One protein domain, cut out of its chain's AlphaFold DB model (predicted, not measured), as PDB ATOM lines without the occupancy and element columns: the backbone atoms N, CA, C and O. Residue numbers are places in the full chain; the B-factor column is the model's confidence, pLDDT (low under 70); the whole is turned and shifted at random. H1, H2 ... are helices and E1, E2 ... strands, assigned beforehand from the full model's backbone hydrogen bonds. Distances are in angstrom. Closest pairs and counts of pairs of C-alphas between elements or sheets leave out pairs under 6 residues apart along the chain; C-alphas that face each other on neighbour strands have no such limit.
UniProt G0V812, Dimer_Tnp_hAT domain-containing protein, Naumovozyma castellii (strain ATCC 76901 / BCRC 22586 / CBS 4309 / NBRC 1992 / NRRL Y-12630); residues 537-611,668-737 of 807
ATOM      1  N   GLN A 537      46.743  98.719 126.176       61.00
ATOM      2  CA  GLN A 537      46.468  97.273 126.201       61.00
ATOM      3  C   GLN A 537      46.894  96.565 124.903       61.00
ATOM      4  O   GLN A 537      47.514  95.500 124.934       61.00
ATOM      5  N   PHE A 538      46.618  97.168 123.745       66.50
ATOM      6  CA  PHE A 538      47.063  96.656 122.450       66.50
ATOM      7  C   PHE A 538      48.588  96.593 122.372       66.50
ATOM      8  O   PHE A 538      49.148  95.588 121.937       66.50
ATOM      9  N   MET A 539      49.274  97.632 122.847       68.25
ATOM     10  CA  MET A 539      50.734  97.690 122.853       68.25
ATOM     11  C   MET A 539      51.356  96.674 123.822       68.25
ATOM     12  O   MET A 539      52.373  96.072 123.480       68.25
ATOM     13  N   GLN A 540      50.719  96.401 124.967       67.38
ATOM     14  CA  GLN A 540      51.091  95.298 125.865       67.38
ATOM     15  C   GLN A 540      50.913  93.924 125.195       67.38
ATOM     16  O   GLN A 540      51.803  93.076 125.285       67.38
ATOM     17  N   LYS A 541      49.814  93.696 124.460       64.88
ATOM     18  CA  LYS A 541      49.641  92.464 123.668       64.88
ATOM     19  C   LYS A 541      50.661  92.357 122.531       64.88
ATOM     20  O   LYS A 541      51.203  91.274 122.315       64.88
ATOM     21  N   MET A 542      50.975  93.456 121.842       70.81
ATOM     22  CA  MET A 542      52.060  93.509 120.852       70.81
ATOM     23  C   MET A 542      53.409  93.139 121.469       70.81
ATOM     24  O   MET A 542      54.213  92.499 120.798       70.81
ATOM     25  N   ASP A 543      53.640  93.452 122.744       71.81
ATOM     26  CA  ASP A 543      54.825  92.994 123.470       71.81
ATOM     27  C   ASP A 543      54.786  91.505 123.841       71.81
ATOM     28  O   ASP A 543      55.771  90.818 123.561       71.81
ATOM     29  N   LYS A 544      53.656  90.962 124.337       71.31
ATOM     30  CA  LYS A 544      53.475  89.496 124.506       71.31
ATOM     31  C   LYS A 544      53.766  88.749 123.186       71.31
ATOM     32  O   LYS A 544      54.326  87.657 123.184       71.31
ATOM     33  N   TYR A 545      53.422  89.347 122.048       70.00
ATOM     34  CA  TYR A 545      53.605  88.765 120.718       70.00
ATOM     35  C   TYR A 545      55.028  88.904 120.168       70.00
ATOM     36  O   TYR A 545      55.601  87.914 119.727       70.00
ATOM     37  N   VAL A 546      55.648  90.086 120.268       76.50
ATOM     38  CA  VAL A 546      57.076  90.270 119.955       76.50
ATOM     39  C   VAL A 546      57.942  89.339 120.812       76.50
ATOM     40  O   VAL A 546      58.934  88.818 120.307       76.50
ATOM     41  N   ALA A 547      57.560  89.066 122.064       78.75
ATOM     42  CA  ALA A 547      58.244  88.096 122.918       78.75
ATOM     43  C   ALA A 547      58.232  86.665 122.339       78.75
ATOM     44  O   ALA A 547      59.282  86.031 122.326       78.75
ATOM     45  N   LYS A 548      57.115  86.188 121.758       77.06
ATOM     46  CA  LYS A 548      57.082  84.877 121.066       77.06
ATOM     47  C   LYS A 548      58.148  84.776 119.964       77.06
ATOM     48  O   LYS A 548      58.793  83.745 119.834       77.06
ATOM     49  N   TYR A 549      58.366  85.855 119.206       78.00
ATOM     50  CA  TYR A 549      59.379  85.912 118.139       78.00
ATOM     51  C   TYR A 549      60.805  86.084 118.661       78.00
ATOM     52  O   TYR A 549      61.742  85.588 118.043       78.00
ATOM     53  N   LYS A 550      60.978  86.769 119.796       82.50
ATOM     54  CA  LYS A 550      62.273  86.889 120.479       82.50
ATOM     55  C   LYS A 550      62.767  85.562 121.062       82.50
ATOM     56  O   LYS A 550      63.969  85.414 121.226       82.50
ATOM     57  N   ASN A 551      61.857  84.638 121.365       82.00
ATOM     58  CA  ASN A 551      62.156  83.356 122.004       82.00
ATOM     59  C   ASN A 551      62.232  82.180 121.008       82.00
ATOM     60  O   ASN A 551      62.300  81.035 121.441       82.00
ATOM     61  N   ASN A 552      62.183  82.437 119.696       85.88
ATOM     62  CA  ASN A 552      62.290  81.405 118.665       85.88
ATOM     63  C   ASN A 552      63.558  81.620 117.819       85.88
ATOM     64  O   ASN A 552      63.715  82.654 117.164       85.88
ATOM     65  N   ASP A 553      64.440  80.623 117.806       88.62
ATOM     66  CA  ASP A 553      65.763  80.721 117.185       88.62
ATOM     67  C   ASP A 553      65.706  80.912 115.663       88.62
ATOM     68  O   ASP A 553      66.475  81.714 115.128       88.62
ATOM     69  N   ILE A 554      64.755  80.272 114.968       90.25
ATOM     70  CA  ILE A 554      64.527  80.478 113.526       90.25
ATOM     71  C   ILE A 554      64.229  81.956 113.266       90.25
ATOM     72  O   ILE A 554      64.877  82.585 112.426       90.25
ATOM     73  N   CYS A 555      63.282  82.520 114.021       90.00
ATOM     74  CA  CYS A 555      62.877  83.917 113.919       90.00
ATOM     75  C   CYS A 555      64.044  84.871 114.194       90.00
ATOM     76  O   CYS A 555      64.177  85.875 113.489       90.00
ATOM     77  N   LEU A 556      64.905  84.568 115.172       91.69
ATOM     78  CA  LEU A 556      66.102  85.362 115.454       91.69
ATOM     79  C   LEU A 556      67.117  85.293 114.303       91.69
ATOM     80  O   LEU A 556      67.462  86.337 113.745       91.69
ATOM     81  N   ILE A 557      67.556  84.094 113.907       93.62
ATOM     82  CA  ILE A 557      68.562  83.906 112.848       93.62
ATOM     83  C   ILE A 557      68.085  84.554 111.543       93.62
ATOM     84  O   ILE A 557      68.806  85.358 110.948       93.62
ATOM     85  N   SER A 558      66.852  84.261 111.117       93.12
ATOM     86  CA  SER A 558      66.312  84.796 109.867       93.12
ATOM     87  C   SER A 558      66.251  86.320 109.896       93.12
ATOM     88  O   SER A 558      66.651  86.973 108.934       93.12
ATOM     89  N   SER A 559      65.794  86.896 111.014       93.00
ATOM     90  CA  SER A 559      65.658  88.347 111.151       93.00
ATOM     91  C   SER A 559      67.009  89.049 111.156       93.00
ATOM     92  O   SER A 559      67.125  90.108 110.544       93.00
ATOM     93  N   PHE A 560      68.034  88.463 111.785       93.69
ATOM     94  CA  PHE A 560      69.391  89.021 111.813       93.69
ATOM     95  C   PHE A 560      69.992  89.168 110.406       93.69
ATOM     96  O   PHE A 560      70.677  90.147 110.127       93.69
ATOM     97  N   LEU A 561      69.671  88.249 109.489       94.06
ATOM     98  CA  LEU A 561      70.107  88.282 108.085       94.06
ATOM     99  C   LEU A 561      69.305  89.260 107.200       94.06
ATOM    100  O   LEU A 561      69.452  89.254 105.973       94.06
ATOM    101  N   THR A 562      68.439  90.088 107.790       90.94
ATOM    102  CA  THR A 562      67.725  91.167 107.093       90.94
ATOM    103  C   THR A 562      68.590  92.418 107.011       90.94
ATOM    104  O   THR A 562      69.092  92.891 108.032       90.94
ATOM    105  N   ILE A 563      68.723  93.002 105.816       83.94
ATOM    106  CA  ILE A 563      69.442  94.274 105.646       83.94
ATOM    107  C   ILE A 563      68.893  95.352 106.599       83.94
ATOM    108  O   ILE A 563      67.677  95.511 106.741       83.94
ATOM    109  N   SER A 564      69.774  96.144 107.223       74.19
ATOM    110  CA  SER A 564      69.422  97.214 108.182       74.19
ATOM    111  C   SER A 564      68.679  96.741 109.444       74.19
ATOM    112  O   SER A 564      67.843  97.470 109.991       74.19
ATOM    113  N   PHE A 565      68.935  95.506 109.890       86.12
ATOM    114  CA  PHE A 565      68.399  94.998 111.156       86.12
ATOM    115  C   PHE A 565      69.454  94.391 112.091       86.12
ATOM    116  O   PHE A 565      69.196  94.324 113.289       86.12
ATOM    117  N   ASP A 566      70.639  94.013 111.608       78.88
ATOM    118  CA  ASP A 566      71.735  93.428 112.400       78.88
ATOM    119  C   ASP A 566      72.291  94.373 113.487       78.88
ATOM    120  O   ASP A 566      72.773  93.927 114.531       78.88
ATOM    121  N   ASP A 567      72.180  95.686 113.279       77.69
ATOM    122  CA  ASP A 567      72.584  96.733 114.221       77.69
ATOM    123  C   ASP A 567      71.427  97.294 115.072       77.69
ATOM    124  O   ASP A 567      71.641  98.168 115.919       77.69
ATOM    125  N   HIS A 568      70.207  96.769 114.912       84.69
ATOM    126  CA  HIS A 568      69.026  97.303 115.585       84.69
ATOM    127  C   HIS A 568      69.105  97.138 117.125       84.69
ATOM    128  O   HIS A 568      69.390  96.040 117.614       84.69
ATOM    129  N   PRO A 569      68.761  98.163 117.941       80.31
ATOM    130  CA  PRO A 569      68.922  98.120 119.403       80.31
ATOM    131  C   PRO A 569      68.233  96.952 120.127       80.31
ATOM    132  O   PRO A 569      68.633  96.596 121.238       80.31
ATOM    133  N   ILE A 570      67.225  96.330 119.503       82.56
ATOM    134  CA  ILE A 570      66.516  95.155 120.036       82.56
ATOM    135  C   ILE A 570      67.450  93.988 120.379       82.56
ATOM    136  O   ILE A 570      67.208  93.299 121.368       82.56
ATOM    137  N   TRP A 571      68.547  93.803 119.640       84.44
ATOM    138  CA  TRP A 571      69.499  92.724 119.902       84.44
ATOM    139  C   TRP A 571      70.178  92.860 121.262       84.44
ATOM    140  O   TRP A 571      70.444  91.857 121.911       84.44
ATOM    141  N   THR A 572      70.363  94.089 121.753       83.31
ATOM    142  CA  THR A 572      70.892  94.335 123.105       83.31
ATOM    143  C   THR A 572      69.871  94.080 124.217       83.31
ATOM    144  O   THR A 572      70.259  93.996 125.379       83.31
ATOM    145  N   GLN A 573      68.581  93.958 123.877       82.06
ATOM    146  CA  GLN A 573      67.521  93.534 124.800       82.06
ATOM    147  C   GLN A 573      67.397  92.008 124.844       82.06
ATOM    148  O   GLN A 573      67.112  91.458 125.898       82.06
ATOM    149  N   ILE A 574      67.581  91.342 123.697       84.06
ATOM    150  CA  ILE A 574      67.549  89.876 123.573       84.06
ATOM    151  C   ILE A 574      68.823  89.274 124.189       84.06
ATOM    152  O   ILE A 574      68.762  88.322 124.957       84.06
ATOM    153  N   PHE A 575      69.980  89.881 123.908       85.88
ATOM    154  CA  PHE A 575      71.290  89.450 124.388       85.88
ATOM    155  C   PHE A 575      71.965  90.583 125.189       85.88
ATOM    156  O   PHE A 575      72.760  91.345 124.634       85.88
ATOM    157  N   PRO A 576      71.682  90.720 126.501       77.75
ATOM    158  CA  PRO A 576      72.175  91.838 127.321       77.75
ATOM    159  C   PRO A 576      73.676  91.783 127.682       77.75
ATOM    160  O   PRO A 576      74.173  92.694 128.348       77.75
ATOM    161  N   GLY A 577      74.400  90.739 127.263       73.94
ATOM    162  CA  GLY A 577      75.820  90.518 127.572       73.94
ATOM    163  C   GLY A 577      76.815  91.411 126.812       73.94
ATOM    164  O   GLY A 577      76.448  92.341 126.088       73.94
ATOM    165  N   LYS A 578      78.111  91.124 126.995       70.44
ATOM    166  CA  LYS A 578      79.253  91.822 126.374       70.44
ATOM    167  C   LYS A 578      80.284  90.820 125.848       70.44
ATOM    168  O   LYS A 578      80.386  89.718 126.381       70.44
ATOM    169  N   GLY A 579      81.009  91.206 124.797       61.16
ATOM    170  CA  GLY A 579      82.027  90.382 124.144       61.16
ATOM    171  C   GLY A 579      83.347  90.368 124.911       61.16
ATOM    172  O   GLY A 579      83.487  91.051 125.927       61.16
ATOM    173  N   GLN A 580      84.326  89.621 124.397       59.50
ATOM    174  CA  GLN A 580      85.697  89.621 124.927       59.50
ATOM    175  C   GLN A 580      86.360  91.005 124.786       59.50
ATOM    176  O   GLN A 580      87.112  91.421 125.661       59.50
ATOM    177  N   ASP A 581      85.999  91.755 123.742       55.72
ATOM    178  CA  ASP A 581      86.365  93.158 123.502       55.72
ATOM    179  C   ASP A 581      85.537  94.175 124.329       55.72
ATOM    180  O   ASP A 581      85.719  95.387 124.217       55.72
ATOM    181  N   GLY A 582      84.579  93.704 125.137       64.94
ATOM    182  CA  GLY A 582      83.606  94.532 125.853       64.94
ATOM    183  C   GLY A 582      82.452  95.074 124.994       64.94
ATOM    184  O   GLY A 582      81.520  95.680 125.541       64.94
ATOM    185  N   SER A 583      82.450  94.837 123.679       74.69
ATOM    186  CA  SER A 583      81.407  95.283 122.755       74.69
ATOM    187  C   SER A 583      80.168  94.405 122.844       74.69
ATOM    188  O   SER A 583      80.218  93.174 122.793       74.69
ATOM    189  N   LYS A 584      78.998  95.047 122.883       80.06
ATOM    190  CA  LYS A 584      77.718  94.343 122.722       80.06
ATOM    191  C   LYS A 584      77.583  93.747 121.314       80.06
ATOM    192  O   LYS A 584      77.013  92.675 121.152       80.06
ATOM    193  N   GLY A 585      78.126  94.422 120.296       82.38
ATOM    194  CA  GLY A 585      77.973  94.026 118.894       82.38
ATOM    195  C   GLY A 585      78.786  92.791 118.498       82.38
ATOM    196  O   GLY A 585      78.368  92.048 117.612       82.38
ATOM    197  N   GLU A 586      79.935  92.538 119.128       85.00
ATOM    198  CA  GLU A 586      80.655  91.269 118.951       85.00
ATOM    199  C   GLU A 586      79.968  90.120 119.700       85.00
ATOM    200  O   GLU A 586      79.760  89.064 119.106       85.00
ATOM    201  N   PHE A 587      79.492  90.345 120.931       87.62
ATOM    202  CA  PHE A 587      78.721  89.344 121.684       87.62
ATOM    203  C   PHE A 587      77.499  88.829 120.922       87.62
ATOM    204  O   PHE A 587      77.312  87.619 120.799       87.62
ATOM    205  N   ILE A 588      76.687  89.746 120.385       90.69
ATOM    206  CA  ILE A 588      75.489  89.412 119.604       90.69
ATOM    207  C   ILE A 588      75.870  88.549 118.396       90.69
ATOM    208  O   ILE A 588      75.286  87.487 118.202       90.69
ATOM    209  N   ARG A 589      76.887  88.951 117.618       91.88
ATOM    210  CA  ARG A 589      77.340  88.178 116.448       91.88
ATOM    211  C   ARG A 589      77.900  86.810 116.833       91.88
ATOM    212  O   ARG A 589      77.594  85.851 116.145       91.88
ATOM    213  N   SER A 590      78.630  86.687 117.943       92.69
ATOM    214  CA  SER A 590      79.099  85.390 118.456       92.69
ATOM    215  C   SER A 590      77.937  84.473 118.868       92.69
ATOM    216  O   SER A 590      77.961  83.279 118.576       92.69
ATOM    217  N   LYS A 591      76.875  85.016 119.483       94.06
ATOM    218  CA  LYS A 591      75.659  84.246 119.797       94.06
ATOM    219  C   LYS A 591      74.936  83.781 118.530       94.06
ATOM    220  O   LYS A 591      74.684  82.586 118.407       94.06
ATOM    221  N   ILE A 592      74.690  84.679 117.576       95.25
ATOM    222  CA  ILE A 592      74.064  84.336 116.288       95.25
ATOM    223  C   ILE A 592      74.925  83.338 115.494       95.25
ATOM    224  O   ILE A 592      74.377  82.396 114.926       95.25
ATOM    225  N   ALA A 593      76.256  83.470 115.507       96.94
ATOM    226  CA  ALA A 593      77.166  82.532 114.849       96.94
ATOM    227  C   ALA A 593      77.011  81.105 115.391       96.94
ATOM    228  O   ALA A 593      76.862  80.170 114.607       96.94
ATOM    229  N   LYS A 594      76.950  80.933 116.718       95.25
ATOM    230  CA  LYS A 594      76.720  79.619 117.346       95.25
ATOM    231  C   LYS A 594      75.358  79.023 116.983       95.25
ATOM    232  O   LYS A 594      75.270  77.829 116.722       95.25
ATOM    233  N   MET A 595      74.309  79.843 116.915       95.19
ATOM    234  CA  MET A 595      72.973  79.395 116.496       95.19
ATOM    235  C   MET A 595      72.964  78.938 115.026       95.19
ATOM    236  O   MET A 595      72.451  77.867 114.710       95.19
ATOM    237  N   ILE A 596      73.601  79.708 114.137       96.94
ATOM    238  CA  ILE A 596      73.770  79.361 112.718       96.94
ATOM    239  C   ILE A 596      74.613  78.089 112.545       96.94
ATOM    240  O   ILE A 596      74.261  77.227 111.747       96.94
ATOM    241  N   THR A 597      75.694  77.941 113.310       96.44
ATOM    242  CA  THR A 597      76.575  76.761 113.275       96.44
ATOM    243  C   THR A 597      75.796  75.490 113.594       96.44
ATOM    244  O   THR A 597      75.848  74.534 112.823       96.44
ATOM    245  N   LYS A 598      74.990  75.502 114.664       93.44
ATOM    246  CA  LYS A 598      74.133  74.368 115.039       93.44
ATOM    247  C   LYS A 598      73.121  73.997 113.956       93.44
ATOM    248  O   LYS A 598      72.949  72.817 113.680       93.44
ATOM    249  N   MET A 599      72.516  74.989 113.302       93.75
ATOM    250  CA  MET A 599      71.653  74.773 112.134       93.75
ATOM    251  C   MET A 599      72.421  74.176 110.937       93.75
ATOM    252  O   MET A 599      71.864  73.386 110.178       93.75
ATOM    253  N   LEU A 600      73.686  74.556 110.736       94.88
ATOM    254  CA  LEU A 600      74.489  74.153 109.576       94.88
ATOM    255  C   LEU A 600      75.127  72.770 109.690       94.88
ATOM    256  O   LEU A 600      75.251  72.105 108.666       94.88
ATOM    257  N   LEU A 601      75.524  72.321 110.883       93.12
ATOM    258  CA  LEU A 601      76.146  71.005 111.089       93.12
ATOM    259  C   LEU A 601      75.373  69.842 110.416       93.12
ATOM    260  O   LEU A 601      75.983  69.139 109.604       93.12
ATOM    261  N   PRO A 602      74.053  69.654 110.640       92.06
ATOM    262  CA  PRO A 602      73.287  68.579 109.996       92.06
ATOM    263  C   PRO A 602      73.055  68.807 108.492       92.06
ATOM    264  O   PRO A 602      72.904  67.843 107.748       92.06
ATOM    265  N   LEU A 603      73.056  70.061 108.022       93.19
ATOM    266  CA  LEU A 603      72.931  70.396 106.596       93.19
ATOM    267  C   LEU A 603      74.211  70.049 105.823       93.19
ATOM    268  O   LEU A 603      74.175  69.441 104.750       93.19
ATOM    269  N   LEU A 604      75.359  70.438 106.375       94.25
ATOM    270  CA  LEU A 604      76.666  70.210 105.773       94.25
ATOM    271  C   LEU A 604      77.079  68.739 105.878       94.25
ATOM    272  O   LEU A 604      77.667  68.241 104.922       94.25
ATOM    273  N   ASN A 605      76.731  68.047 106.972       92.69
ATOM    274  CA  ASN A 605      77.122  66.658 107.246       92.69
ATOM    275  C   ASN A 605      78.630  66.442 107.004       92.69
ATOM    276  O   ASN A 605      79.055  65.616 106.192       92.69
ATOM    277  N   ILE A 606      79.426  67.309 107.633       91.00
ATOM    278  CA  ILE A 606      80.862  67.452 107.398       91.00
ATOM    279  C   ILE A 606      81.669  66.898 108.577       91.00
ATOM    280  O   ILE A 606      81.228  66.931 109.724       91.00
ATOM    281  N   SER A 607      82.842  66.341 108.296       89.56
ATOM    282  CA  SER A 607      83.725  65.699 109.274       89.56
ATOM    283  C   SER A 607      85.187  65.924 108.893       89.56
ATOM    284  O   SER A 607      85.486  66.158 107.721       89.56
ATOM    285  N   PHE A 608      86.111  65.841 109.850       89.06
ATOM    286  CA  PHE A 608      87.537  65.776 109.524       89.06
ATOM    287  C   PHE A 608      87.955  64.345 109.161       89.06
ATOM    288  O   PHE A 608      87.302  63.386 109.573       89.06
ATOM    289  N   TYR A 609      89.024  64.205 108.373       82.12
ATOM    290  CA  TYR A 609      89.708  62.916 108.209       82.12
ATOM    291  C   TYR A 609      90.317  62.465 109.543       82.12
ATOM    292  O   TYR A 609      90.775  63.297 110.329       82.12
ATOM    293  N   ASN A 610      90.350  61.153 109.781       70.19
ATOM    294  CA  ASN A 610      91.060  60.590 110.924       70.19
ATOM    295  C   ASN A 610      92.574  60.676 110.677       70.19
ATOM    296  O   ASN A 610      93.042  60.456 109.563       70.19
ATOM    297  N   SER A 611      93.351  60.938 111.728       54.97
ATOM    298  CA  SER A 611      94.811  61.123 111.655       54.97
ATOM    299  C   SER A 611      95.617  59.855 111.324       54.97
ATOM    300  O   SER A 611      96.839  59.890 111.371       54.97
ATOM    301  N   LEU A 668      81.221  83.414 112.032       96.31
ATOM    302  CA  LEU A 668      81.448  84.690 112.713       96.31
ATOM    303  C   LEU A 668      82.209  85.684 111.827       96.31
ATOM    304  O   LEU A 668      81.889  86.876 111.852       96.31
ATOM    305  N   SER A 669      83.182  85.217 111.041       96.38
ATOM    306  CA  SER A 669      83.888  86.045 110.060       96.38
ATOM    307  C   SER A 669      82.938  86.526 108.962       96.38
ATOM    308  O   SER A 669      82.836  87.727 108.717       96.38
ATOM    309  N   GLU A 670      82.139  85.629 108.382       97.00
ATOM    310  CA  GLU A 670      81.190  85.984 107.322       97.00
ATOM    311  C   GLU A 670      80.095  86.953 107.821       97.00
ATOM    312  O   GLU A 670      79.707  87.879 107.109       97.00
ATOM    313  N   LEU A 671      79.663  86.845 109.088       96.00
ATOM    314  CA  LEU A 671      78.771  87.821 109.741       96.00
ATOM    315  C   LEU A 671      79.426  89.196 109.964       96.00
ATOM    316  O   LEU A 671      78.722  90.212 110.017       96.00
ATOM    317  N   LYS A 672      80.755  89.264 110.130       93.81
ATOM    318  CA  LYS A 672      81.493  90.538 110.200       93.81
ATOM    319  C   LYS A 672      81.490  91.219 108.827       93.81
ATOM    320  O   LYS A 672      81.159  92.405 108.762       93.81
ATOM    321  N   ASP A 673      81.741  90.471 107.756       94.50
ATOM    322  CA  ASP A 673      81.778  90.999 106.385       94.50
ATOM    323  C   ASP A 673      80.384  91.352 105.839       94.50
ATOM    324  O   ASP A 673      80.208  92.425 105.249       94.50
ATOM    325  N   PHE A 674      79.370  90.519 106.112       94.25
ATOM    326  CA  PHE A 674      77.961  90.794 105.805       94.25
ATOM    327  C   PHE A 674      77.538  92.163 106.338       94.25
ATOM    328  O   PHE A 674      77.007  92.982 105.587       94.25
ATOM    329  N   ARG A 675      77.833  92.445 107.614       91.12
ATOM    330  CA  ARG A 675      77.528  93.734 108.244       91.12
ATOM    331  C   ARG A 675      78.241  94.897 107.553       91.12
ATOM    332  O   ARG A 675      77.616  95.926 107.307       91.12
ATOM    333  N   LEU A 676      79.535  94.763 107.256       91.25
ATOM    334  CA  LEU A 676      80.311  95.835 106.623       91.25
ATOM    335  C   LEU A 676      79.751  96.194 105.239       91.25
ATOM    336  O   LEU A 676      79.584  97.378 104.930       91.25
ATOM    337  N   GLU A 677      79.399  95.196 104.423       92.00
ATOM    338  CA  GLU A 677      78.762  95.445 103.127       92.00
ATOM    339  C   GLU A 677      77.321  95.957 103.299       92.00
ATOM    340  O   GLU A 677      76.952  96.923 102.637       92.00
ATOM    341  N   ALA A 678      76.517  95.411 104.219       87.88
ATOM    342  CA  ALA A 678      75.155  95.885 104.481       87.88
ATOM    343  C   ALA A 678      75.126  97.369 104.890       87.88
ATOM    344  O   ALA A 678      74.404  98.161 104.279       87.88
ATOM    345  N   GLN A 679      75.963  97.784 105.848       85.69
ATOM    346  CA  GLN A 679      76.062  99.182 106.290       85.69
ATOM    347  C   GLN A 679      76.536 100.113 105.161       85.69
ATOM    348  O   GLN A 679      76.004 101.218 104.994       85.69
ATOM    349  N   LYS A 680      77.473  99.655 104.322       86.12
ATOM    350  CA  LYS A 680      77.922 100.370 103.119       86.12
ATOM    351  C   LYS A 680      76.803 100.525 102.085       86.12
ATOM    352  O   LYS A 680      76.609 101.629 101.580       86.12
ATOM    353  N   GLN A 681      76.040  99.473 101.790       83.31
ATOM    354  CA  GLN A 681      74.939  99.532 100.821       83.31
ATOM    355  C   GLN A 681      73.773 100.396 101.315       83.31
ATOM    356  O   GLN A 681      73.244 101.193 100.541       83.31
ATOM    357  N   VAL A 682      73.426 100.324 102.603       75.69
ATOM    358  CA  VAL A 682      72.446 101.221 103.235       75.69
ATOM    359  C   VAL A 682      72.897 102.682 103.107       75.69
ATOM    360  O   VAL A 682      72.135 103.522 102.626       75.69
ATOM    361  N   SER A 683      74.161 102.978 103.428       72.50
ATOM    362  CA  SER A 683      74.736 104.328 103.298       72.50
ATOM    363  C   SER A 683      74.733 104.835 101.849       72.50
ATOM    364  O   SER A 683      74.390 105.990 101.597       72.50
ATOM    365  N   LEU A 684      75.052 103.974 100.877       71.06
ATOM    366  CA  LEU A 684      74.987 104.302  99.448       71.06
ATOM    367  C   LEU A 684      73.550 104.533  98.963       71.06
ATOM    368  O   LEU A 684      73.333 105.417  98.135       71.06
ATOM    369  N   CYS A 685      72.564 103.794  99.480       63.81
ATOM    370  CA  CYS A 685      71.152 104.015  99.159       63.81
ATOM    371  C   CYS A 685      70.671 105.390  99.642       63.81
ATOM    372  O   CYS A 685      70.020 106.100  98.873       63.81
ATOM    373  N   PHE A 686      71.050 105.794 100.861       56.12
ATOM    374  CA  PHE A 686      70.784 107.142 101.376       56.12
ATOM    375  C   PHE A 686      71.523 108.231 100.579       56.12
ATOM    376  O   PHE A 686      70.938 109.267 100.279       56.12
ATOM    377  N   ALA A 687      72.779 108.001 100.183       52.03
ATOM    378  CA  ALA A 687      73.578 108.992  99.457       52.03
ATOM    379  C   ALA A 687      73.177 109.169  97.976       52.03
ATOM    380  O   ALA A 687      73.291 110.269  97.439       52.03
ATOM    381  N   GLN A 688      72.737 108.106  97.290       50.38
ATOM    382  CA  GLN A 688      72.486 108.137  95.838       50.38
ATOM    383  C   GLN A 688      71.035 108.442  95.443       50.38
ATOM    384  O   GLN A 688      70.768 108.571  94.248       50.38
ATOM    385  N   ASN A 689      70.087 108.525  96.388       48.19
ATOM    386  CA  ASN A 689      68.661 108.795  96.121       48.19
ATOM    387  C   ASN A 689      67.986 107.825  95.109       48.19
ATOM    388  O   ASN A 689      66.898 108.095  94.596       48.19
ATOM    389  N   LYS A 690      68.625 106.679  94.809       43.66
ATOM    390  CA  LYS A 690      68.153 105.674  93.831       43.66
ATOM    391  C   LYS A 690      66.907 104.926  94.305       43.66
ATOM    392  O   LYS A 690      66.071 104.550  93.491       43.66
ATOM    393  N   LEU A 691      66.752 104.791  95.618       44.00
ATOM    394  CA  LEU A 691      65.447 104.675  96.257       44.00
ATOM    395  C   LEU A 691      65.061 106.093  96.695       44.00
ATOM    396  O   LEU A 691      65.856 106.741  97.372       44.00
ATOM    397  N   LYS A 692      63.867 106.581  96.324       35.22
ATOM    398  CA  LYS A 692      63.362 107.915  96.717       35.22
ATOM    399  C   LYS A 692      63.099 107.983  98.232       35.22
ATOM    400  O   LYS A 692      61.948 107.840  98.675       35.22
ATOM    401  N   MET A 693      64.170 108.195  98.990       37.31
ATOM    402  CA  MET A 693      64.231 108.268 100.448       37.31
ATOM    403  C   MET A 693      64.619 109.687 100.867       37.31
ATOM    404  O   MET A 693      65.784 110.008 101.069       37.31
ATOM    405  N   ASP A 694      63.607 110.542 100.963       33.47
ATOM    406  CA  ASP A 694      63.739 111.909 101.458       33.47
ATOM    407  C   ASP A 694      63.904 111.890 102.997       33.47
ATOM    408  O   ASP A 694      63.092 111.257 103.672       33.47
ATOM    409  N   PRO A 695      64.907 112.551 103.601       33.44
ATOM    410  CA  PRO A 695      65.056 112.594 105.059       33.44
ATOM    411  C   PRO A 695      63.857 113.200 105.816       33.44
ATOM    412  O   PRO A 695      63.725 112.971 107.016       33.44
ATOM    413  N   SER A 696      62.951 113.914 105.137       38.84
ATOM    414  CA  SER A 696      61.686 114.415 105.702       38.84
ATOM    415  C   SER A 696      60.585 113.348 105.867       38.84
ATOM    416  O   SER A 696      59.452 113.677 106.213       38.84
ATOM    417  N   LEU A 697      60.888 112.058 105.660       39.50
ATOM    418  CA  LEU A 697      59.932 110.936 105.611       39.50
ATOM    419  C   LEU A 697      59.189 110.556 106.912       39.50
ATOM    420  O   LEU A 697      58.580 109.480 106.976       39.50
ATOM    421  N   CYS A 698      59.139 111.440 107.908       32.94
ATOM    422  CA  CYS A 698      58.211 111.343 109.036       32.94
ATOM    423  C   CYS A 698      56.769 111.630 108.555       32.94
ATOM    424  O   CYS A 698      56.228 112.712 108.763       32.94
ATOM    425  N   GLY A 699      56.175 110.691 107.804       38.69
ATOM    426  CA  GLY A 699      54.857 110.891 107.184       38.69
ATOM    427  C   GLY A 699      54.439 109.944 106.048       38.69
ATOM    428  O   GLY A 699      53.438 110.217 105.388       38.69
ATOM    429  N   ARG A 700      55.151 108.838 105.768       51.84
ATOM    430  CA  ARG A 700      54.645 107.798 104.839       51.84
ATOM    431  C   ARG A 700      53.982 106.641 105.581       51.84
ATOM    432  O   ARG A 700      54.500 106.145 106.575       51.84
ATOM    433  N   SER A 701      52.876 106.154 105.018       68.50
ATOM    434  CA  SER A 701      52.177 104.957 105.496       68.50
ATOM    435  C   SER A 701      53.109 103.745 105.602       68.50
ATOM    436  O   SER A 701      53.973 103.528 104.744       68.50
ATOM    437  N   PHE A 702      52.874 102.917 106.625       77.06
ATOM    438  CA  PHE A 702      53.655 101.716 106.959       77.06
ATOM    439  C   PHE A 702      53.870 100.754 105.765       77.06
ATOM    440  O   PHE A 702      54.896 100.084 105.668       77.06
ATOM    441  N   ASN A 703      52.956 100.765 104.790       79.38
ATOM    442  CA  ASN A 703      53.027 100.006 103.533       79.38
ATOM    443  C   ASN A 703      54.316 100.295 102.742       79.38
ATOM    444  O   ASN A 703      54.952  99.387 102.209       79.38
ATOM    445  N   ASN A 704      54.748 101.558 102.711       77.69
ATOM    446  CA  ASN A 704      55.976 101.939 102.017       77.69
ATOM    447  C   ASN A 704      57.224 101.414 102.740       77.69
ATOM    448  O   ASN A 704      58.157 100.975 102.077       77.69
ATOM    449  N   ILE A 705      57.211 101.379 104.079       78.88
ATOM    450  CA  ILE A 705      58.291 100.797 104.893       78.88
ATOM    451  C   ILE A 705      58.429  99.297 104.595       78.88
ATOM    452  O   ILE A 705      59.543  98.808 104.414       78.88
ATOM    453  N   CYS A 706      57.302  98.585 104.486       81.31
ATOM    454  CA  CYS A 706      57.271  97.162 104.136       81.31
ATOM    455  C   CYS A 706      57.881  96.902 102.751       81.31
ATOM    456  O   CYS A 706      58.789  96.085 102.619       81.31
ATOM    457  N   LYS A 707      57.424  97.639 101.729       80.94
ATOM    458  CA  LYS A 707      57.922  97.511 100.349       80.94
ATOM    459  C   LYS A 707      59.414  97.805 100.242       80.94
ATOM    460  O   LYS A 707      60.157  96.972  99.743       80.94
ATOM    461  N   THR A 708      59.861  98.945 100.774       79.88
ATOM    462  CA  THR A 708      61.279  99.325 100.742       79.88
ATOM    463  C   THR A 708      62.167  98.311 101.464       79.88
ATOM    464  O   THR A 708      63.271  98.061 100.989       79.88
ATOM    465  N   LEU A 709      61.701  97.689 102.557       82.69
ATOM    466  CA  LEU A 709      62.458  96.625 103.220       82.69
ATOM    467  C   LEU A 709      62.644  95.402 102.311       82.69
ATOM    468  O   LEU A 709      63.771  94.935 102.167       82.69
ATOM    469  N   PHE A 710      61.567  94.903 101.696       83.00
ATOM    470  CA  PHE A 710      61.652  93.753 100.792       83.00
ATOM    471  C   PHE A 710      62.537  94.044  99.581       83.00
ATOM    472  O   PHE A 710      63.446  93.271  99.295       83.00
ATOM    473  N   ASP A 711      62.296  95.160  98.890       82.44
ATOM    474  CA  ASP A 711      63.009  95.498  97.656       82.44
ATOM    475  C   ASP A 711      64.519  95.674  97.920       82.44
ATOM    476  O   ASP A 711      65.344  95.213  97.131       82.44
ATOM    477  N   ALA A 712      64.894  96.274  99.059       82.69
ATOM    478  CA  ALA A 712      66.293  96.438  99.458       82.69
ATOM    479  C   ALA A 712      66.967  95.116  99.870       82.69
ATOM    480  O   ALA A 712      68.113  94.882  99.482       82.69
ATOM    481  N   ASP A 713      66.286  94.246 100.626       87.25
ATOM    482  CA  ASP A 713      66.843  92.949 101.047       87.25
ATOM    483  C   ASP A 713      67.007  92.000  99.849       87.25
ATOM    484  O   ASP A 713      68.070  91.405  99.663       87.25
ATOM    485  N   LEU A 714      65.997  91.925  98.978       87.00
ATOM    486  CA  LEU A 714      66.036  91.126  97.752       87.00
ATOM    487  C   LEU A 714      67.136  91.612  96.801       87.00
ATOM    488  O   LEU A 714      67.887  90.790  96.267       87.00
ATOM    489  N   TYR A 715      67.288  92.931  96.636       86.88
ATOM    490  CA  TYR A 715      68.409  93.503  95.890       86.88
ATOM    491  C   TYR A 715      69.751  93.099  96.513       86.88
ATOM    492  O   TYR A 715      70.583  92.518  95.819       86.88
ATOM    493  N   PHE A 716      69.947  93.318  97.816       90.19
ATOM    494  CA  PHE A 716      71.203  93.000  98.499       90.19
ATOM    495  C   PHE A 716      71.611  91.534  98.321       90.19
ATOM    496  O   PHE A 716      72.715  91.257  97.852       90.19
ATOM    497  N   TRP A 717      70.712  90.593  98.614       91.69
ATOM    498  CA  TRP A 717      71.022  89.167  98.502       91.69
ATOM    499  C   TRP A 717      71.202  88.696  97.054       91.69
ATOM    500  O   TRP A 717      71.926  87.730  96.843       91.69
ATOM    501  N   SER A 718      70.616  89.377  96.060       89.62
ATOM    502  CA  SER A 718      70.861  89.070  94.639       89.62
ATOM    503  C   SER A 718      72.187  89.610  94.094       89.62
ATOM    504  O   SER A 718      72.682  89.076  93.111       89.62
ATOM    505  N   GLN A 719      72.745  90.674  94.687       89.50
ATOM    506  CA  GLN A 719      73.988  91.307  94.217       89.50
ATOM    507  C   GLN A 719      75.222  90.917  95.038       89.50
ATOM    508  O   GLN A 719      76.345  91.012  94.548       89.50
ATOM    509  N   PHE A 720      75.030  90.530  96.302       93.00
ATOM    510  CA  PHE A 720      76.119  90.293  97.251       93.00
ATOM    511  C   PHE A 720      76.067  88.921  97.928       93.00
ATOM    512  O   PHE A 720      76.998  88.604  98.658       93.00
ATOM    513  N   GLY A 721      75.038  88.099  97.677       91.88
ATOM    514  CA  GLY A 721      74.918  86.759  98.265       91.88
ATOM    515  C   GLY A 721      76.141  85.873  98.006       91.88
ATOM    516  O   GLY A 721      76.632  85.233  98.930       91.88
ATOM    517  N   ASP A 722      76.709  85.928  96.800       93.00
ATOM    518  CA  ASP A 722      77.879  85.126  96.406       93.00
ATOM    519  C   ASP A 722      79.164  85.465  97.191       93.00
ATOM    520  O   ASP A 722      80.095  84.664  97.223       93.00
ATOM    521  N   LYS A 723      79.226  86.632  97.855       94.88
ATOM    522  CA  LYS A 723      80.319  86.974  98.790       94.88
ATOM    523  C   LYS A 723      80.205  86.246 100.129       94.88
ATOM    524  O   LYS A 723      81.174  86.204 100.877       94.88
ATOM    525  N   PHE A 724      79.013  85.747 100.437       96.06
ATOM    526  CA  PHE A 724      78.626  85.183 101.721       96.06
ATOM    527  C   PHE A 724      78.021  83.788 101.481       96.06
ATOM    528  O   PHE A 724      76.800  83.628 101.566       96.06
ATOM    529  N   PRO A 725      78.822  82.783 101.074       95.94
ATOM    530  CA  PRO A 725      78.300  81.475 100.685       95.94
ATOM    531  C   PRO A 725      77.595  80.755 101.842       95.94
ATOM    532  O   PRO A 725      76.521  80.180 101.635       95.94
ATOM    533  N   ILE A 726      78.139  80.818 103.063       97.38
ATOM    534  CA  ILE A 726      77.590  80.113 104.226       97.38
ATOM    535  C   ILE A 726      76.263  80.758 104.657       97.38
ATOM    536  O   ILE A 726      75.243  80.079 104.800       97.38
ATOM    537  N   LEU A 727      76.232  82.083 104.791       97.06
ATOM    538  CA  LEU A 727      75.036  82.847 105.134       97.06
ATOM    539  C   LEU A 727      74.003  82.836 104.000       97.06
ATOM    540  O   LEU A 727      72.806  82.911 104.277       97.06
ATOM    541  N   SER A 728      74.422  82.694 102.740       95.81
ATOM    542  CA  SER A 728      73.510  82.489 101.609       95.81
ATOM    543  C   SER A 728      72.829  81.127 101.650       95.81
ATOM    544  O   SER A 728      71.627  81.078 101.381       95.81
ATOM    545  N   LEU A 729      73.519  80.045 102.043       95.81
ATOM    546  CA  LEU A 729      72.864  78.759 102.321       95.81
ATOM    547  C   LEU A 729      71.799  78.933 103.415       95.81
ATOM    548  O   LEU A 729      70.631  78.619 103.184       95.81
ATOM    549  N   VAL A 730      72.165  79.514 104.562       95.88
ATOM    550  CA  VAL A 730      71.247  79.763 105.693       95.88
ATOM    551  C   VAL A 730      70.033  80.592 105.254       95.88
ATOM    552  O   VAL A 730      68.888  80.194 105.462       95.88
ATOM    553  N   ASN A 731      70.259  81.720 104.581       94.50
ATOM    554  CA  ASN A 731      69.210  82.605 104.071       94.50
ATOM    555  C   ASN A 731      68.327  81.912 103.016       94.50
ATOM    556  O   ASN A 731      67.128  82.178 102.969       94.50
ATOM    557  N   ASN A 732      68.871  81.013 102.190       92.56
ATOM    558  CA  ASN A 732      68.093  80.230 101.225       92.56
ATOM    559  C   ASN A 732      67.228  79.158 101.901       92.56
ATOM    560  O   ASN A 732      66.074  79.000 101.505       92.56
ATOM    561  N   VAL A 733      67.728  78.479 102.940       93.94
ATOM    562  CA  VAL A 733      66.942  77.523 103.741       93.94
ATOM    563  C   VAL A 733      65.806  78.248 104.474       93.94
ATOM    564  O   VAL A 733      64.640  77.885 104.315       93.94
ATOM    565  N   LEU A 734      66.110  79.340 105.185       93.50
ATOM    566  CA  LEU A 734      65.130  80.117 105.960       93.50
ATOM    567  C   LEU A 734      64.098  80.857 105.089       93.50
ATOM    568  O   LEU A 734      63.007  81.178 105.559       93.50
ATOM    569  N   LYS A 735      64.388  81.103 103.805       92.19
ATOM    570  CA  LYS A 735      63.414  81.655 102.844       92.19
ATOM    571  C   LYS A 735      62.257  80.707 102.521       92.19
ATOM    572  O   LYS A 735      61.237  81.187 102.040       92.19
ATOM    573  N   ASN A 736      62.371  79.404 102.782       92.31
ATOM    574  CA  ASN A 736      61.245  78.472 102.618       92.31
ATOM    575  C   ASN A 736      60.181  78.641 103.713       92.31
ATOM    576  O   ASN A 736      59.071  78.146 103.558       92.31
ATOM    577  N   ILE A 737      60.508  79.349 104.798       92.25
ATOM    578  CA  ILE A 737      59.673  79.450 105.991       92.25
ATOM    579  C   ILE A 737      58.698  80.636 105.854       92.25
ATOM    580  O   ILE A 737      59.142  81.791 105.761       92.25
TER     581      ILE A 737
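This is residues 537 to 611 and 668 to 737 of the 807 residues of the protein "Dimer_Tnp_hAT domain-containing protein" of Naumovozyma castellii (strain ATCC 76901 / BCRC 22586 / CBS 4309 / NBRC 1992 / NRRL Y-12630) (UniProt G0V812). A small body of crossed helices: short H2 lies nearest the middle, H4 crosses it, and from H4 the long helix H5 runs off at an angle and passes crosswise to the long helix H6, whose end folds back into H7 as a hairpin. Residues 537 to 546 of H1, the tail 605 to 611 with E1, and residues 696 to 707 stick out of this body. The printed part has 145 residues, mostly helix, with the order H1, H2, H3, H4, E1, H5, H6, H7. It is only just compact, close to loose, with a radius of gyration of the C-alphas of 17.2 A, and elongated, spanning 63 by 40 by 35 A.

H1, residues 537 to 550, and H2, residues 553 to 560, only just touch, only at the corner, with Tyr 549 and Cys 555 closest at 5.8 A between C-alphas. H3, residues 571 to 574, and H4, residues 584 to 604, only just touch, with 3 pairs of C-alphas within 8 A, Thr 572 and Lys 584 closest at 6.8 A. H2 touches residues 592 to 596 of H4 at a steep tilt of 59 degrees, opposite ways; the C-alphas of Ile 557 and Ile 592 are closest at 6.5 A. E1, residues 606 to 608, pairs with no named strand and meets H4 only through their link. H5, residues 668 to 688, touches H4 at a steep tilt of 64 degrees, the closest C-alphas being those of Ala 593 and Leu 668 at 5.2 A. H6, residues 702 to 723, is close to H5 but not clearly touching, at 7.7 A between C-alphas 678 and 716. H6 and H7, residues 725 to 734, form a helical hairpin at a steep tilt of 40 degrees, with Gly 721 and Ser 728 closest at 5.6 A between C-alphas. Every O i to N i+4 pair is within hydrogen-bond range in H1, H2, H5 and H7, against 15 of 17 in H4 and 16 of 18 in H6; H3 is too short for one.

H1 begins at C-alpha 537 (46.468, 97.273, 126.201) and is 19.8 A long. H4 is 29.5 A long, with a kink of 31 degrees near residue 598. H5, 30.2 A, begins at C-alpha 668 (81.448, 84.690, 112.713). H6, 31.5 A, has a kink of 39 degrees near residue 717. H7 ends at C-alpha 734 (65.130, 80.117, 105.960).

The C-alphas of Ser 611 and Gly 699 are farthest apart, 64.0 A. Residues 612 to 667 are not printed, and C-alphas 611 and 668 are 27.1 A apart across the cut. The link from H5 to H6 is long, 13 residues. Mean pLDDT of the printed part is 80.6; residues 537 to 541, 579 to 582, 611 and 685 to 701 are under 70.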